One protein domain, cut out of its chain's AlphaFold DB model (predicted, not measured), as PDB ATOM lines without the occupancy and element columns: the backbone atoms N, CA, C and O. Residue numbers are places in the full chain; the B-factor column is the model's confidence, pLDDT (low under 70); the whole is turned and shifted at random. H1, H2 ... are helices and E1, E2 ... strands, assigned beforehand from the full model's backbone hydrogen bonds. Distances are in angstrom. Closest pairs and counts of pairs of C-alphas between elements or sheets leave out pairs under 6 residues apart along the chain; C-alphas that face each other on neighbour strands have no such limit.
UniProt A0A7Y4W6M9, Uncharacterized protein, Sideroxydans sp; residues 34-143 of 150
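What this domain is: This is residues 34 to 143 of the 150 residues of an uncharacterized protein of Sideroxydans sp (UniProt A0A7Y4W6M9). Look first for a small twisted sheet of three strands with the long helix H3 packed over one face. Away from this core, the short helices H1 and H2, joined by a long link, make a loose loop, with H2 farthest out. You will find 110 printed residues, under half of them in named elements, in the order H1, H2, E1, H3, E2, E3; the sheet runs E1, E3, E2, antiparallel throughout, and the class is mixed, helices and strands. The whole is compact, with a radius of gyration of the C-alphas of 14.6 A and spans of 42 by 30 by 24 A.

How they stand to each other: Start at inner strand E3, residues 135 to 142. Beside it is edge strand E1, residues 74 to 79, at 152 degrees, with N 78 and O 136 2.8 A apart. E2, residues 108 to 115, is the other edge strand, at 161 degrees to E3, with N 109 and O 141 2.8 A apart; E2 and E3 form a hairpin. The sheet is only just strongly twisted, its C-alphas up to 4.5 A off the best plane. H3, residues 84 to 102, is on the sheet at a height of 8.0 A, over E3 and along the strands, only just, at 29 degrees on the local plane. Its closest C-alphas to E1 are Arg 90 and Tyr 78, 6.0 A apart. E1, H3 and E2 form a split strand-helix-strand unit, two strands running the same way with E3 between them, and its crossover is right-handed; sheet and helix make two layers. H1, residues 38 to 43, and H2, residues 59 to 65, are apart and not on the sheet. In H1, H2 and H3, every O i to N i+4 pair is within hydrogen-bond range.

Where its parts are: Find C-alpha 38 at (184.450, 112.576, 196.190), where H1 begins. H3 runs 26.8 A from C-alpha 84 at (174.414, 144.915, 185.419). E1 spans 17.4 A, and E2 spans 20.4 A and bends by 52 degrees at residue 111. E3 spans 22.5 A, ending at C-alpha 142 at (172.698, 120.651, 198.353).

The domain as a whole: The C-alphas farthest apart are those of Lys 64 and Leu 83, 42.4 A. The printed part has no cut; the long links are H1 to H2 and E2 to E3. Confidence is under 70 in 36 residues, among them residues 48 to 56, 60 to 69 and 116 to 131.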
ATOM      1  N   HIS A  34     178.563 121.833 187.718       86.00
ATOM      2  CA  HIS A  34     179.541 120.779 187.957       86.00
ATOM      3  C   HIS A  34     179.313 120.202 189.343       86.00
ATOM      4  O   HIS A  34     179.380 120.934 190.332       86.00
ATOM      5  N   ILE A  35     179.028 118.909 189.421       87.75
ATOM      6  CA  ILE A  35     178.921 118.201 190.693       87.75
ATOM      7  C   ILE A  35     180.276 117.570 190.985       87.75
ATOM      8  O   ILE A  35     180.774 116.774 190.196       87.75
ATOM      9  N   PHE A  36     180.866 117.931 192.122       85.44
ATOM     10  CA  PHE A  36     182.194 117.458 192.481       85.44
ATOM     11  C   PHE A  36     182.167 115.976 192.831       85.44
ATOM     12  O   PHE A  36     181.355 115.520 193.645       85.44
ATOM     13  N   THR A  37     183.129 115.245 192.287       84.56
ATOM     14  CA  THR A  37     183.459 113.887 192.702       84.56
ATOM     15  C   THR A  37     183.958 113.863 194.155       84.56
ATOM     16  O   THR A  37     184.457 114.868 194.672       84.56
ATOM     17  N   PRO A  38     183.891 112.708 194.844       82.69
ATOM     18  CA  PRO A  38     184.450 112.576 196.190       82.69
ATOM     19  C   PRO A  38     185.941 112.937 196.273       82.69
ATOM     20  O   PRO A  38     186.378 113.483 197.287       82.69
ATOM     21  N   ALA A  39     186.708 112.664 195.211       80.00
ATOM     22  CA  ALA A  39     188.126 113.005 195.118       80.00
ATOM     23  C   ALA A  39     188.342 114.527 195.063       80.00
ATOM     24  O   ALA A  39     189.084 115.062 195.882       80.00
ATOM     25  N   GLU A  40     187.618 115.243 194.198       79.69
ATOM     26  CA  GLU A  40     187.671 116.712 194.145       79.69
ATOM     27  C   GLU A  40     187.234 117.329 195.477       79.69
ATOM     28  O   GLU A  40     187.906 118.205 196.025       79.69
ATOM     29  N   GLN A  41     186.145 116.823 196.067       78.06
ATOM     30  CA  GLN A  41     185.718 117.272 197.387       78.06
ATOM     31  C   GLN A  41     186.826 117.039 198.426       78.06
ATOM     32  O   GLN A  41     187.036 117.898 199.277       78.06
ATOM     33  N   ALA A  42     187.581 115.934 198.388       76.62
ATOM     34  CA  ALA A  42     188.664 115.645 199.341       76.62
ATOM     35  C   ALA A  42     189.745 116.746 199.396       76.62
ATOM     36  O   ALA A  42     190.274 117.047 200.480       76.62
ATOM     37  N   GLU A  43     189.998 117.394 198.265       75.44
ATOM     38  CA  GLU A  43     190.992 118.457 198.092       75.44
ATOM     39  C   GLU A  43     190.457 119.855 198.421       75.44
ATOM     40  O   GLU A  43     191.238 120.771 198.690       75.44
ATOM     41  N   MET A  44     189.134 120.004 198.506       74.62
ATOM     42  CA  MET A  44     188.479 121.269 198.822       74.62
ATOM     43  C   MET A  44     188.346 121.544 200.319       74.62
ATOM     44  O   MET A  44     188.210 120.650 201.170       74.62
ATOM     45  N   THR A  45     188.326 122.835 200.629       76.62
ATOM     46  CA  THR A  45     187.887 123.392 201.903       76.62
ATOM     47  C   THR A  45     186.350 123.460 201.974       76.62
ATOM     48  O   THR A  45     185.666 123.302 200.958       76.62
ATOM     49  N   PRO A  46     185.756 123.669 203.164       76.25
ATOM     50  CA  PRO A  46     184.300 123.754 203.313       76.25
ATOM     51  C   PRO A  46     183.606 124.865 202.506       76.25
ATOM     52  O   PRO A  46     182.423 124.745 202.186       76.25
ATOM     53  N   ASP A  47     184.332 125.930 202.177       72.94
ATOM     54  CA  ASP A  47     183.910 127.054 201.339       72.94
ATOM     55  C   ASP A  47     184.205 126.845 199.839       72.94
ATOM     56  O   ASP A  47     183.773 127.645 199.013       72.94
ATOM     57  N   GLY A  48     184.878 125.750 199.461       67.31
ATOM     58  CA  GLY A  48     185.203 125.421 198.067       67.31
ATOM     59  C   GLY A  48     186.512 126.017 197.550       67.31
ATOM     60  O   GLY A  48     186.775 125.965 196.350       67.31
ATOM     61  N   ALA A  49     187.342 126.578 198.428       65.56
ATOM     62  CA  ALA A  49     188.720 126.919 198.102       65.56
ATOM     63  C   ALA A  49     189.617 125.665 198.073       65.56
ATOM     64  O   ALA A  49     189.274 124.596 198.585       65.56
ATOM     65  N   ILE A  50     190.790 125.801 197.459       62.50
ATOM     66  CA  ILE A  50     191.849 124.788 197.515       62.50
ATOM     67  C   ILE A  50     192.592 124.984 198.841       62.50
ATOM     68  O   ILE A  50     192.809 126.122 199.257       62.50
ATOM     69  N   LYS A  51     193.005 123.899 199.514       56.81
ATOM     70  CA  LYS A  51     193.691 123.950 200.829       56.81
ATOM     71  C   LYS A  51     194.871 124.930 200.895       56.81
ATOM     72  O   LYS A  51     195.152 125.466 201.959       56.81
ATOM     73  N   THR A  52     195.547 125.177 199.776       58.16
ATOM     74  CA  THR A  52     196.685 126.103 199.665       58.16
ATOM     75  C   THR A  52     196.300 127.585 199.721       58.16
ATOM     76  O   THR A  52     197.182 128.424 199.864       58.16
ATOM     77  N   MET A  53     195.008 127.922 199.634       56.12
ATOM     78  CA  MET A  53     194.490 129.293 199.738       56.12
ATOM     79  C   MET A  53     194.038 129.671 201.156       56.12
ATOM     80  O   MET A  53     193.576 130.791 201.357       56.12
ATOM     81  N   ILE A  54     194.156 128.769 202.137       63.50
ATOM     82  CA  ILE A  54     193.854 129.094 203.534       63.50
ATOM     83  C   ILE A  54     195.016 129.931 204.090       63.50
ATOM     84  O   ILE A  54     196.148 129.436 204.119       63.50
ATOM     85  N   PRO A  55     194.784 131.173 204.552       66.75
ATOM     86  CA  PRO A  55     195.842 131.962 205.165       66.75
ATOM     87  C   PRO A  55     196.326 131.282 206.459       66.75
ATOM     88  O   PRO A  55     195.521 130.669 207.165       66.75
ATOM     89  N   PRO A  56     197.616 131.405 206.834       69.50
ATOM     90  CA  PRO A  56     198.171 130.740 208.018       69.50
ATOM     91  C   PRO A  56     197.383 130.969 209.316       69.50
ATOM     92  O   PRO A  56     197.303 130.074 210.158       69.50
ATOM     93  N   SER A  57     196.752 132.139 209.451       73.12
ATOM     94  CA  SER A  57     195.883 132.506 210.574       73.12
ATOM     95  C   SER A  57     194.636 131.626 210.713       73.12
ATOM     96  O   SER A  57     194.148 131.441 211.824       73.12
ATOM     97  N   GLU A  58     194.140 131.047 209.620       67.50
ATOM     98  CA  GLU A  58     192.897 130.262 209.573       67.50
ATOM     99  C   GLU A  58     193.149 128.744 209.528       67.50
ATOM    100  O   GLU A  58     192.231 127.944 209.722       67.50
ATOM    101  N   ILE A  59     194.409 128.314 209.366       70.31
ATOM    102  CA  ILE A  59     194.798 126.894 209.294       70.31
ATOM    103  C   ILE A  59     194.376 126.120 210.553       70.31
ATOM    104  O   ILE A  59     193.907 124.982 210.473       70.31
ATOM    105  N   ARG A  60     194.513 126.725 211.738       67.88
ATOM    106  CA  ARG A  60     194.180 126.058 213.008       67.88
ATOM    107  C   ARG A  60     192.683 125.788 213.135       67.88
ATOM    108  O   ARG A  60     192.287 124.718 213.598       67.88
ATOM    109  N   GLU A  61     191.857 126.745 212.728       67.19
ATOM    110  CA  GLU A  61     190.403 126.602 212.737       67.19
ATOM    111  C   GLU A  61     189.941 125.619 211.658       67.19
ATOM    112  O   GLU A  61     189.095 124.764 211.932       67.19
ATOM    113  N   TYR A  62     190.585 125.646 210.487       64.50
ATOM    114  CA  TYR A  62     190.385 124.661 209.433       64.50
ATOM    115  C   TYR A  62     190.583 123.229 209.941       64.50
ATOM    116  O   TYR A  62     189.662 122.426 209.829       64.50
ATOM    117  N   PHE A  63     191.721 122.897 210.560       69.00
ATOM    118  CA  PHE A  63     191.965 121.532 211.053       69.00
ATOM    119  C   PHE A  63     191.048 121.133 212.216       69.00
ATOM    120  O   PHE A  63     190.662 119.971 212.322       69.00
ATOM    121  N   LYS A  64     190.639 122.083 213.066       69.00
ATOM    122  CA  LYS A  64     189.700 121.826 214.174       69.00
ATOM    123  C   LYS A  64     188.289 121.455 213.683       69.00
ATOM    124  O   LYS A  64     187.563 120.719 214.366       69.00
ATOM    125  N   ASN A  65     187.930 121.966 212.506       63.03
ATOM    126  CA  ASN A  65     186.640 121.805 211.837       63.03
ATOM    127  C   ASN A  65     186.689 120.837 210.638       63.03
ATOM    128  O   ASN A  65     185.643 120.470 210.092       63.03
ATOM    129  N   ALA A  66     187.881 120.390 210.238       58.75
ATOM    130  CA  ALA A  66     188.090 119.436 209.161       58.75
ATOM    131  C   ALA A  66     187.372 118.120 209.494       58.75
ATOM    132  O   ALA A  66     187.527 117.564 210.578       58.75
ATOM    133  N   GLY A  67     186.518 117.658 208.581       58.41
ATOM    134  CA  GLY A  67     185.668 116.480 208.785       58.41
ATOM    135  C   GLY A  67     184.370 116.736 209.563       58.41
ATOM    136  O   GLY A  67     183.476 115.900 209.513       58.41
ATOM    137  N   LYS A  68     184.216 117.897 210.217       63.03
ATOM    138  CA  LYS A  68     182.954 118.330 210.854       63.03
ATOM    139  C   LYS A  68     182.139 119.242 209.949       63.03
ATOM    140  O   LYS A  68     180.913 119.225 209.991       63.03
ATOM    141  N   VAL A  69     182.822 120.041 209.128       69.50
ATOM    142  CA  VAL A  69     182.180 120.955 208.185       69.50
ATOM    143  C   VAL A  69     182.123 120.326 206.807       69.50
ATOM    144  O   VAL A  69     183.010 119.631 206.317       69.50
ATOM    145  N   THR A  70     180.979 120.559 206.210       75.19
ATOM    146  CA  THR A  70     180.385 119.710 205.214       75.19
ATOM    147  C   THR A  70     180.665 120.359 203.853       75.19
ATOM    148  O   THR A  70     180.212 121.483 203.614       75.19
ATOM    149  N   LYS A  71     181.444 119.690 202.997       84.00
ATOM    150  CA  LYS A  71     182.029 120.277 201.778       84.00
ATOM    151  C   LYS A  71     180.983 120.678 200.722       84.00
ATOM    152  O   LYS A  71     179.832 120.226 200.822       84.00
ATOM    153  N   PRO A  72     181.333 121.542 199.750       87.38
ATOM    154  CA  PRO A  72     180.447 121.863 198.637       87.38
ATOM    155  C   PRO A  72     180.081 120.609 197.838       87.38
ATOM    156  O   PRO A  72     180.887 119.698 197.692       87.38
ATOM    157  N   THR A  73     178.855 120.578 197.329       88.62
ATOM    158  CA  THR A  73     178.343 119.524 196.448       88.62
ATOM    159  C   THR A  73     178.832 119.746 195.025       88.62
ATOM    160  O   THR A  73     179.120 118.798 194.305       88.62
ATOM    161  N   GLY A  74     178.912 121.006 194.619       87.25
ATOM    162  CA  GLY A  74     179.262 121.373 193.267       87.25
ATOM    163  C   GLY A  74     179.473 122.865 193.144       87.25
ATOM    164  O   GLY A  74     179.472 123.614 194.132       87.25
ATOM    165  N   ALA A  75     179.613 123.292 191.903       87.31
ATOM    166  CA  ALA A  75     179.674 124.690 191.563       87.31
ATOM    167  C   ALA A  75     179.121 124.965 190.172       87.31
ATOM    168  O   ALA A  75     178.954 124.075 189.344       87.31
ATOM    169  N   VAL A  76     178.838 126.231 189.920       84.62
ATOM    170  CA  VAL A  76     178.392 126.725 188.624       84.62
ATOM    171  C   VAL A  76     179.149 128.001 188.317       84.62
ATOM    172  O   VAL A  76     179.382 128.830 189.201       84.62
ATOM    173  N   ASN A  77     179.529 128.159 187.058       84.00
ATOM    174  CA  ASN A  77     180.191 129.366 186.606       84.00
ATOM    175  C   ASN A  77     179.186 130.316 185.945       84.00
ATOM    176  O   ASN A  77     178.236 129.890 185.282       84.00
ATOM    177  N   TYR A  78     179.424 131.619 186.084       81.44
ATOM    178  CA  TYR A  78     178.735 132.652 185.323       81.44
ATOM    179  C   TYR A  78     179.673 133.797 184.932       81.44
ATOM    180  O   TYR A  78     180.759 133.958 185.485       81.44
ATOM    181  N   CYS A  79     179.260 134.600 183.948       82.38
ATOM    182  CA  CYS A  79     180.041 135.758 183.530       82.38
ATOM    183  C   CYS A  79     179.622 137.028 184.277       82.38
ATOM    184  O   CYS A  79     178.513 137.528 184.067       82.38
ATOM    185  N   GLY A  80     180.533 137.572 185.086       83.00
ATOM    186  CA  GLY A  80     180.371 138.804 185.860       83.00
ATOM    187  C   GLY A  80     180.755 140.088 185.114       83.00
ATOM    188  O   GLY A  80     181.029 141.098 185.759       83.00
ATOM    189  N   ALA A  81     180.830 140.057 183.779       80.94
ATOM    190  CA  ALA A  81     181.205 141.199 182.943       80.94
ATOM    191  C   ALA A  81     180.021 141.765 182.134       80.94
ATOM    192  O   ALA A  81     179.140 141.023 181.681       80.94
ATOM    193  N   GLY A  82     180.054 143.079 181.887       79.06
ATOM    194  CA  GLY A  82     179.081 143.811 181.070       79.06
ATOM    195  C   GLY A  82     178.018 144.551 181.887       79.06
ATOM    196  O   GLY A  82     178.221 144.851 183.062       79.06
ATOM    197  N   LEU A  83     176.887 144.861 181.242       83.31
ATOM    198  CA  LEU A  83     175.754 145.552 181.867       83.31
ATOM    199  C   LEU A  83     175.233 144.778 183.086       83.31
ATOM    200  O   LEU A  83     175.091 143.554 183.038       83.31
ATOM    201  N   SER A  84     174.884 145.498 184.154       84.12
ATOM    202  CA  SER A  84     174.414 144.915 185.419       84.12
ATOM    203  C   SER A  84     173.200 143.997 185.241       84.12
ATOM    204  O   SER A  84     173.145 142.931 185.849       84.12
ATOM    205  N   SER A  85     172.268 144.351 184.351       82.25
ATOM    206  CA  SER A  85     171.097 143.532 184.014       82.25
ATOM    207  C   SER A  85     171.475 142.178 183.403       82.25
ATOM    208  O   SER A  85     170.904 141.150 183.765       82.25
ATOM    209  N   LEU A  86     172.483 142.150 182.526       81.62
ATOM    210  CA  LEU A  86     172.994 140.921 181.916       81.62
ATOM    211  C   LEU A  86     173.747 140.064 182.935       81.62
ATOM    212  O   LEU A  86     173.594 138.844 182.945       81.62
ATOM    213  N   VAL A  87     174.533 140.691 183.813       83.50
ATOM    214  CA  VAL A  87     175.225 139.991 184.904       83.50
ATOM    215  C   VAL A  87     174.213 139.339 185.845       83.50
ATOM    216  O   VAL A  87     174.321 138.146 186.125       83.50
ATOM    217  N   GLN A  88     173.185 140.080 186.265       86.31
ATOM    218  CA  GLN A  88     172.133 139.553 187.129       86.31
ATOM    219  C   GLN A  88     171.356 138.420 186.450       86.31
ATOM    220  O   GLN A  88     171.093 137.401 187.082       86.31
ATOM    221  N   SER A  89     171.026 138.555 185.160       84.69
ATOM    222  CA  SER A  89     170.350 137.496 184.402       84.69
ATOM    223  C   SER A  89     171.174 136.203 184.370       84.69
ATOM    224  O   SER A  89     170.642 135.131 184.660       84.69
ATOM    225  N   ARG A  90     172.485 136.285 184.112       85.38
ATOM    226  CA  ARG A  90     173.376 135.112 184.107       85.38
ATOM    227  C   ARG A  90     173.533 134.499 185.493       85.38
ATOM    228  O   ARG A  90     173.532 133.277 185.616       85.38
ATOM    229  N   ARG A  91     173.624 135.332 186.534       87.69
ATOM    230  CA  ARG A  91     173.635 134.868 187.925       87.69
ATOM    231  C   ARG A  91     172.335 134.142 188.272       87.69
ATOM    232  O   ARG A  91     172.383 133.057 188.837       87.69
ATOM    233  N   ASN A  92     171.182 134.681 187.880       89.06
ATOM    234  CA  ASN A  92     169.887 134.029 188.085       89.06
ATOM    235  C   ASN A  92     169.797 132.697 187.323       89.06
ATOM    236  O   ASN A  92     169.284 131.724 187.866       89.06
ATOM    237  N   ALA A  93     170.343 132.615 186.105       85.62
ATOM    238  CA  ALA A  93     170.419 131.361 185.358       85.62
ATOM    239  C   ALA A  93     171.313 130.318 186.055       85.62
ATOM    240  O   ALA A  93     170.965 129.138 186.096       85.62
ATOM    241  N   ALA A  94     172.430 130.752 186.649       86.69
ATOM    242  CA  ALA A  94     173.295 129.909 187.470       86.69
ATOM    243  C   ALA A  94     172.575 129.389 188.722       86.69
ATOM    244  O   ALA A  94     172.622 128.191 188.994       86.69
ATOM    245  N   LEU A  95     171.835 130.249 189.427       90.06
ATOM    246  CA  LEU A  95     171.003 129.837 190.561       90.06
ATOM    247  C   LEU A  95     169.925 128.836 190.132       90.06
ATOM    248  O   LEU A  95     169.828 127.770 190.725       90.06
ATOM    249  N   ALA A  96     169.203 129.098 189.041       88.38
ATOM    250  CA  ALA A  96     168.196 128.178 188.511       88.38
ATOM    251  C   ALA A  96     168.785 126.818 188.084       88.38
ATOM    252  O   ALA A  96     168.098 125.796 188.109       88.38
ATOM    253  N   ALA A  97     170.054 126.773 187.673       86.25
ATOM    254  CA  ALA A  97     170.746 125.518 187.404       86.25
ATOM    255  C   ALA A  97     171.053 124.740 188.688       86.25
ATOM    256  O   ALA A  97     170.825 123.530 188.729       86.25
ATOM    257  N   ILE A  98     171.490 125.430 189.746       88.19
ATOM    258  CA  ILE A  98     171.680 124.828 191.072       88.19
ATOM    259  C   ILE A  98     170.352 124.291 191.615       88.19
ATOM    260  O   ILE A  98     170.302 123.163 192.094       88.19
ATOM    261  N   GLU A  99     169.273 125.068 191.503       90.00
ATOM    262  CA  GLU A  99     167.929 124.663 191.928       90.00
ATOM    263  C   GLU A  99     167.515 123.345 191.279       90.00
ATOM    264  O   GLU A  99     167.082 122.424 191.969       90.00
ATOM    265  N   ARG A 100     167.701 123.228 189.960       87.56
ATOM    266  CA  ARG A 100     167.416 121.991 189.224       87.56
ATOM    267  C   ARG A 100     168.295 120.833 189.691       87.56
ATOM    268  O   ARG A 100     167.778 119.738 189.876       87.56
ATOM    269  N   ALA A 101     169.586 121.069 189.924       87.94
ATOM    270  CA  ALA A 101     170.517 120.034 190.373       87.94
ATOM    271  C   ALA A 101     170.232 119.542 191.805       87.94
ATOM    272  O   ALA A 101     170.379 118.355 192.087       87.94
ATOM    273  N   CYS A 102     169.809 120.432 192.707       87.12
ATOM    274  CA  CYS A 102     169.499 120.091 194.096       87.12
ATOM    275  C   CYS A 102     168.028 119.698 194.328       87.12
ATOM    276  O   CYS A 102     167.678 119.327 195.446       87.12
ATOM    277  N   GLY A 103     167.163 119.777 193.312       86.69
ATOM    278  CA  GLY A 103     165.750 119.395 193.417       86.69
ATOM    279  C   GLY A 103     164.822 120.471 193.998       86.69
ATOM    280  O   GLY A 103     163.749 120.137 194.494       86.69
ATOM    281  N   GLY A 104     165.203 121.754 193.960       85.31
ATOM    282  CA  GLY A 104     164.318 122.873 194.304       85.31
ATOM    283  C   GLY A 104     165.011 124.132 194.840       85.31
ATOM    284  O   GLY A 104     166.196 124.124 195.175       85.31
ATOM    285  N   LYS A 105     164.226 125.213 194.970       80.38
ATOM    286  CA  LYS A 105     164.648 126.563 195.407       80.38
ATOM    287  C   LYS A 105     165.289 126.619 196.790       80.38
ATOM    288  O   LYS A 105     166.277 127.316 196.983       80.38
ATOM    289  N   ASP A 106     164.796 125.809 197.719       87.25
ATOM    290  CA  ASP A 106     165.285 125.789 199.102       87.25
ATOM    291  C   ASP A 106     166.191 124.597 199.406       87.25
ATOM    292  O   ASP A 106     166.577 124.384 200.557       87.25
ATOM    293  N   GLN A 107     166.551 123.819 198.383       88.56
ATOM    294  CA  GLN A 107     167.338 122.597 198.533       88.56
ATOM    295  C   GLN A 107     168.845 122.838 198.464       88.56
ATOM    296  O   GLN A 107     169.616 121.879 198.439       88.56
ATOM    297  N   PHE A 108     169.288 124.097 198.483       90.06
ATOM    298  CA  PHE A 108     170.705 124.422 198.462       90.06
ATOM    299  C   PHE A 108     171.101 125.588 199.373       90.06
ATOM    300  O   PHE A 108     170.266 126.323 199.896       90.06
ATOM    301  N   THR A 109     172.404 125.721 199.599       90.06
ATOM    302  CA  THR A 109     173.042 126.829 200.317       90.06
ATOM    303  C   THR A 109     174.275 127.272 199.548       90.06
ATOM    304  O   THR A 109     175.120 126.435 199.225       90.06
ATOM    305  N   ILE A 110     174.432 128.568 199.301       89.94
ATOM    306  CA  ILE A 110     175.663 129.102 198.710       89.94
ATOM    307  C   ILE A 110     176.754 129.078 199.783       89.94
ATOM    308  O   ILE A 110     176.562 129.589 200.884       89.94
ATOM    309  N   ARG A 111     177.882 128.438 199.475       87.44
ATOM    310  CA  ARG A 111     179.063 128.391 200.348       87.44
ATOM    311  C   ARG A 111     179.994 129.558 200.070       87.44
ATOM    312  O   ARG A 111     180.497 130.170 201.002       87.44
ATOM    313  N   ARG A 112     180.187 129.862 198.789       85.31
ATOM    314  CA  ARG A 112     181.054 130.937 198.324       85.31
ATOM    315  C   ARG A 112     180.611 131.382 196.945       85.31
ATOM    316  O   ARG A 112     180.268 130.559 196.102       85.31
ATOM    317  N   GLU A 113     180.667 132.680 196.711       86.50
ATOM    318  CA  GLU A 113     180.543 133.271 195.388       86.50
ATOM    319  C   GLU A 113     181.694 134.255 195.217       86.50
ATOM    320  O   GLU A 113     181.942 135.080 196.097       86.50
ATOM    321  N   GLY A 114     182.439 134.151 194.123       81.12
ATOM    322  CA  GLY A 114     183.608 135.002 193.951       81.12
ATOM    323  C   GLY A 114     184.320 134.823 192.626       81.12
ATOM    324  O   GLY A 114     183.973 133.962 191.817       81.12
ATOM    325  N   SER A 115     185.332 135.669 192.437       72.94
ATOM    326  CA  SER A 115     186.256 135.560 191.312       72.94
ATOM    327  C   SER A 115     187.033 134.257 191.442       72.94
ATOM    328  O   SER A 115     187.687 134.004 192.454       72.94
ATOM    329  N   GLY A 116     186.930 133.428 190.419       62.88
ATOM    330  CA  GLY A 116     187.455 132.076 190.409       62.88
ATOM    331  C   GLY A 116     186.883 131.337 189.215       62.88
ATOM    332  O   GLY A 116     185.854 131.728 188.666       62.88
ATOM    333  N   TYR A 117     187.597 130.309 188.781       59.25
ATOM    334  CA  TYR A 117     187.168 129.440 187.704       59.25
ATOM    335  C   TYR A 117     187.441 128.013 188.142       59.25
ATOM    336  O   TYR A 117     188.573 127.652 188.453       59.25
ATOM    337  N   ILE A 118     186.387 127.214 188.191       61.88
ATOM    338  CA  ILE A 118     186.531 125.765 188.096       61.88
ATOM    339  C   ILE A 118     186.587 125.469 186.614       61.88
ATOM    340  O   ILE A 118     185.787 126.057 185.882       61.88
ATOM    341  N   GLU A 119     187.493 124.586 186.191       53.34
ATOM    342  CA  GLU A 119     187.651 124.130 184.806       53.34
ATOM    343  C   GLU A 119     186.425 123.366 184.288       53.34
ATOM    344  O   GLU A 119     186.470 122.201 183.923       53.34
ATOM    345  N   VAL A 120     185.290 124.050 184.231       51.50
ATOM    346  CA  VAL A 120     184.070 123.630 183.568       51.50
ATOM    347  C   VAL A 120     183.704 124.749 182.612       51.50
ATOM    348  O   VAL A 120     183.305 125.851 182.997       51.50
ATOM    349  N   SER A 121     183.946 124.482 181.330       50.09
ATOM    350  CA  SER A 121     184.116 125.504 180.293       50.09
ATOM    351  C   SER A 121     182.846 126.250 179.877       50.09
ATOM    352  O   SER A 121     182.809 126.744 178.758       50.09
ATOM    353  N   HIS A 122     181.790 126.330 180.696       51.88
ATOM    354  CA  HIS A 122     180.464 126.733 180.216       51.88
ATOM    355  C   HIS A 122     179.675 127.610 181.208       51.88
ATOM    356  O   HIS A 122     179.479 127.245 182.365       51.88
ATOM    357  N   VAL A 123     179.152 128.740 180.712       52.22
ATOM    358  CA  VAL A 123     178.020 129.505 181.279       52.22
ATOM    359  C   VAL A 123     176.879 129.432 180.270       52.22
ATOM    360  O   VAL A 123     176.766 130.280 179.383       52.22
ATOM    361  N   GLY A 124     176.052 128.390 180.325       56.34
ATOM    362  CA  GLY A 124     175.132 128.155 179.212       56.34
ATOM    363  C   GLY A 124     175.884 127.834 177.939       56.34
ATOM    364  O   GLY A 124     176.885 127.123 177.974       56.34
ATOM    365  N   ASN A 125     175.430 128.402 176.827       47.56
ATOM    366  CA  ASN A 125     176.097 128.245 175.536       47.56
ATOM    367  C   ASN A 125     177.409 129.050 175.421       47.56
ATOM    368  O   ASN A 125     178.070 128.993 174.387       47.56
ATOM    369  N   VAL A 126     177.802 129.822 176.443       47.12
ATOM    370  CA  VAL A 126     179.019 130.642 176.400       47.12
ATOM    371  C   VAL A 126     180.195 129.866 176.974       47.12
ATOM    372  O   VAL A 126     180.213 129.537 178.163       47.12
ATOM    373  N   ARG A 127     181.213 129.632 176.139       52.78
ATOM    374  CA  ARG A 127     182.495 129.088 176.588       52.78
ATOM    375  C   ARG A 127     183.218 130.075 177.505       52.78
ATOM    376  O   ARG A 127     183.454 131.224 177.121       52.78
ATOM    377  N   ILE A 128     183.598 129.631 178.702       56.16
ATOM    378  CA  ILE A 128     184.494 130.406 179.571       56.16
ATOM    379  C   ILE A 128     185.913 130.228 179.048       56.16
ATOM    380  O   ILE A 128     186.393 129.104 178.944       56.16
ATOM    381  N   GLY A 129     186.547 131.337 178.671       47.62
ATOM    382  CA  GLY A 129     187.906 131.350 178.125       47.62
ATOM    383  C   GLY A 129     188.101 132.312 176.953       47.62
ATOM    384  O   GLY A 129     189.184 132.865 176.828       47.62
ATOM    385  N   SER A 130     187.073 132.585 176.137       47.81
ATOM    386  CA  SER A 130     187.210 133.507 174.991       47.81
ATOM    387  C   SER A 130     186.383 134.793 175.098       47.81
ATOM    388  O   SER A 130     186.803 135.818 174.577       47.81
ATOM    389  N   ASN A 131     185.231 134.776 175.790       57.59
ATOM    390  CA  ASN A 131     184.261 135.888 175.741       57.59
ATOM    391  C   ASN A 131     183.874 136.462 177.117       57.59
ATOM    392  O   ASN A 131     183.051 137.375 177.193       57.59
ATOM    393  N   CYS A 132     184.415 135.927 178.216       71.56
ATOM    394  CA  CYS A 132     184.134 136.432 179.557       71.56
ATOM    395  C   CYS A 132     185.411 136.887 180.263       71.56
ATOM    396  O   CYS A 132     186.161 136.068 180.784       71.56
ATOM    397  N   ASN A 133     185.600 138.204 180.349       73.19
ATOM    398  CA  ASN A 133     186.781 138.813 180.975       73.19
ATOM    399  C   ASN A 133     186.711 138.850 182.514       73.19
ATOM    400  O   ASN A 133     187.651 139.298 183.163       73.19
ATOM    401  N   ARG A 134     185.593 138.415 183.108       79.31
ATOM    402  CA  ARG A 134     185.406 138.336 184.564       79.31
ATOM    403  C   ARG A 134     184.569 137.105 184.934       79.31
ATOM    404  O   ARG A 134     183.359 137.239 185.146       79.31
ATOM    405  N   PRO A 135     185.167 135.902 184.949       78.81
ATOM    406  CA  PRO A 135     184.470 134.698 185.376       78.81
ATOM    407  C   PRO A 135     184.191 134.741 186.882       78.81
ATOM    408  O   PRO A 135     185.021 135.185 187.677       78.81
ATOM    409  N   MET A 136     183.003 134.283 187.257       83.38
ATOM    410  CA  MET A 136     182.563 134.127 188.637       83.38
ATOM    411  C   MET A 136     182.133 132.677 188.847       83.38
ATOM    412  O   MET A 136     181.486 132.095 187.975       83.38
ATOM    413  N   SER A 137     182.428 132.121 190.017       83.19
ATOM    414  CA  SER A 137     181.964 130.790 190.418       83.19
ATOM    415  C   SER A 137     181.088 130.890 191.662       83.19
ATOM    416  O   SER A 137     181.418 131.613 192.604       83.19
ATOM    417  N   ILE A 138     179.989 130.135 191.675       87.75
ATOM    418  CA  ILE A 138     179.139 129.918 192.849       87.75
ATOM    419  C   ILE A 138     179.349 128.478 193.308       87.75
ATOM    420  O   ILE A 138     178.931 127.545 192.625       87.75
ATOM    421  N   TYR A 139     179.973 128.302 194.469       87.94
ATOM    422  CA  TYR A 139     180.113 127.021 195.154       87.94
ATOM    423  C   TYR A 139     178.889 126.797 196.031       87.94
ATOM    424  O   TYR A 139     178.535 127.658 196.845       87.94
ATOM    425  N   PHE A 140     178.247 125.639 195.903       90.12
ATOM    426  CA  PHE A 140     176.986 125.378 196.588       90.12
ATOM    427  C   PHE A 140     176.940 124.014 197.279       90.12
ATOM    428  O   PHE A 140     177.543 123.023 196.870       90.12
ATOM    429  N   ARG A 141     176.217 124.029 198.397       90.50
ATOM    430  CA  ARG A 141     175.672 122.942 199.209       90.50
ATOM    431  C   ARG A 141     174.315 122.421 198.739       90.50
ATOM    432  O   ARG A 141     173.413 123.213 198.938       90.50
ATOM    433  N   CYS A 142     174.078 121.187 198.281       90.44
ATOM    434  CA  CYS A 142     172.698 120.651 198.353       90.44
ATOM    435  C   CYS A 142     172.374 120.195 199.794       90.44
ATOM    436  O   CYS A 142     173.218 119.584 200.453       90.44
ATOM    437  N   LYS A 143     171.175 120.502 200.310       85.88
ATOM    438  CA  LYS A 143     170.743 120.145 201.679       85.88
ATOM    439  C   LYS A 143     170.354 118.667 201.811       85.88
ATOM    440  O   LYS A 143     170.537 118.095 202.881       85.88
TER     441      LYS A 143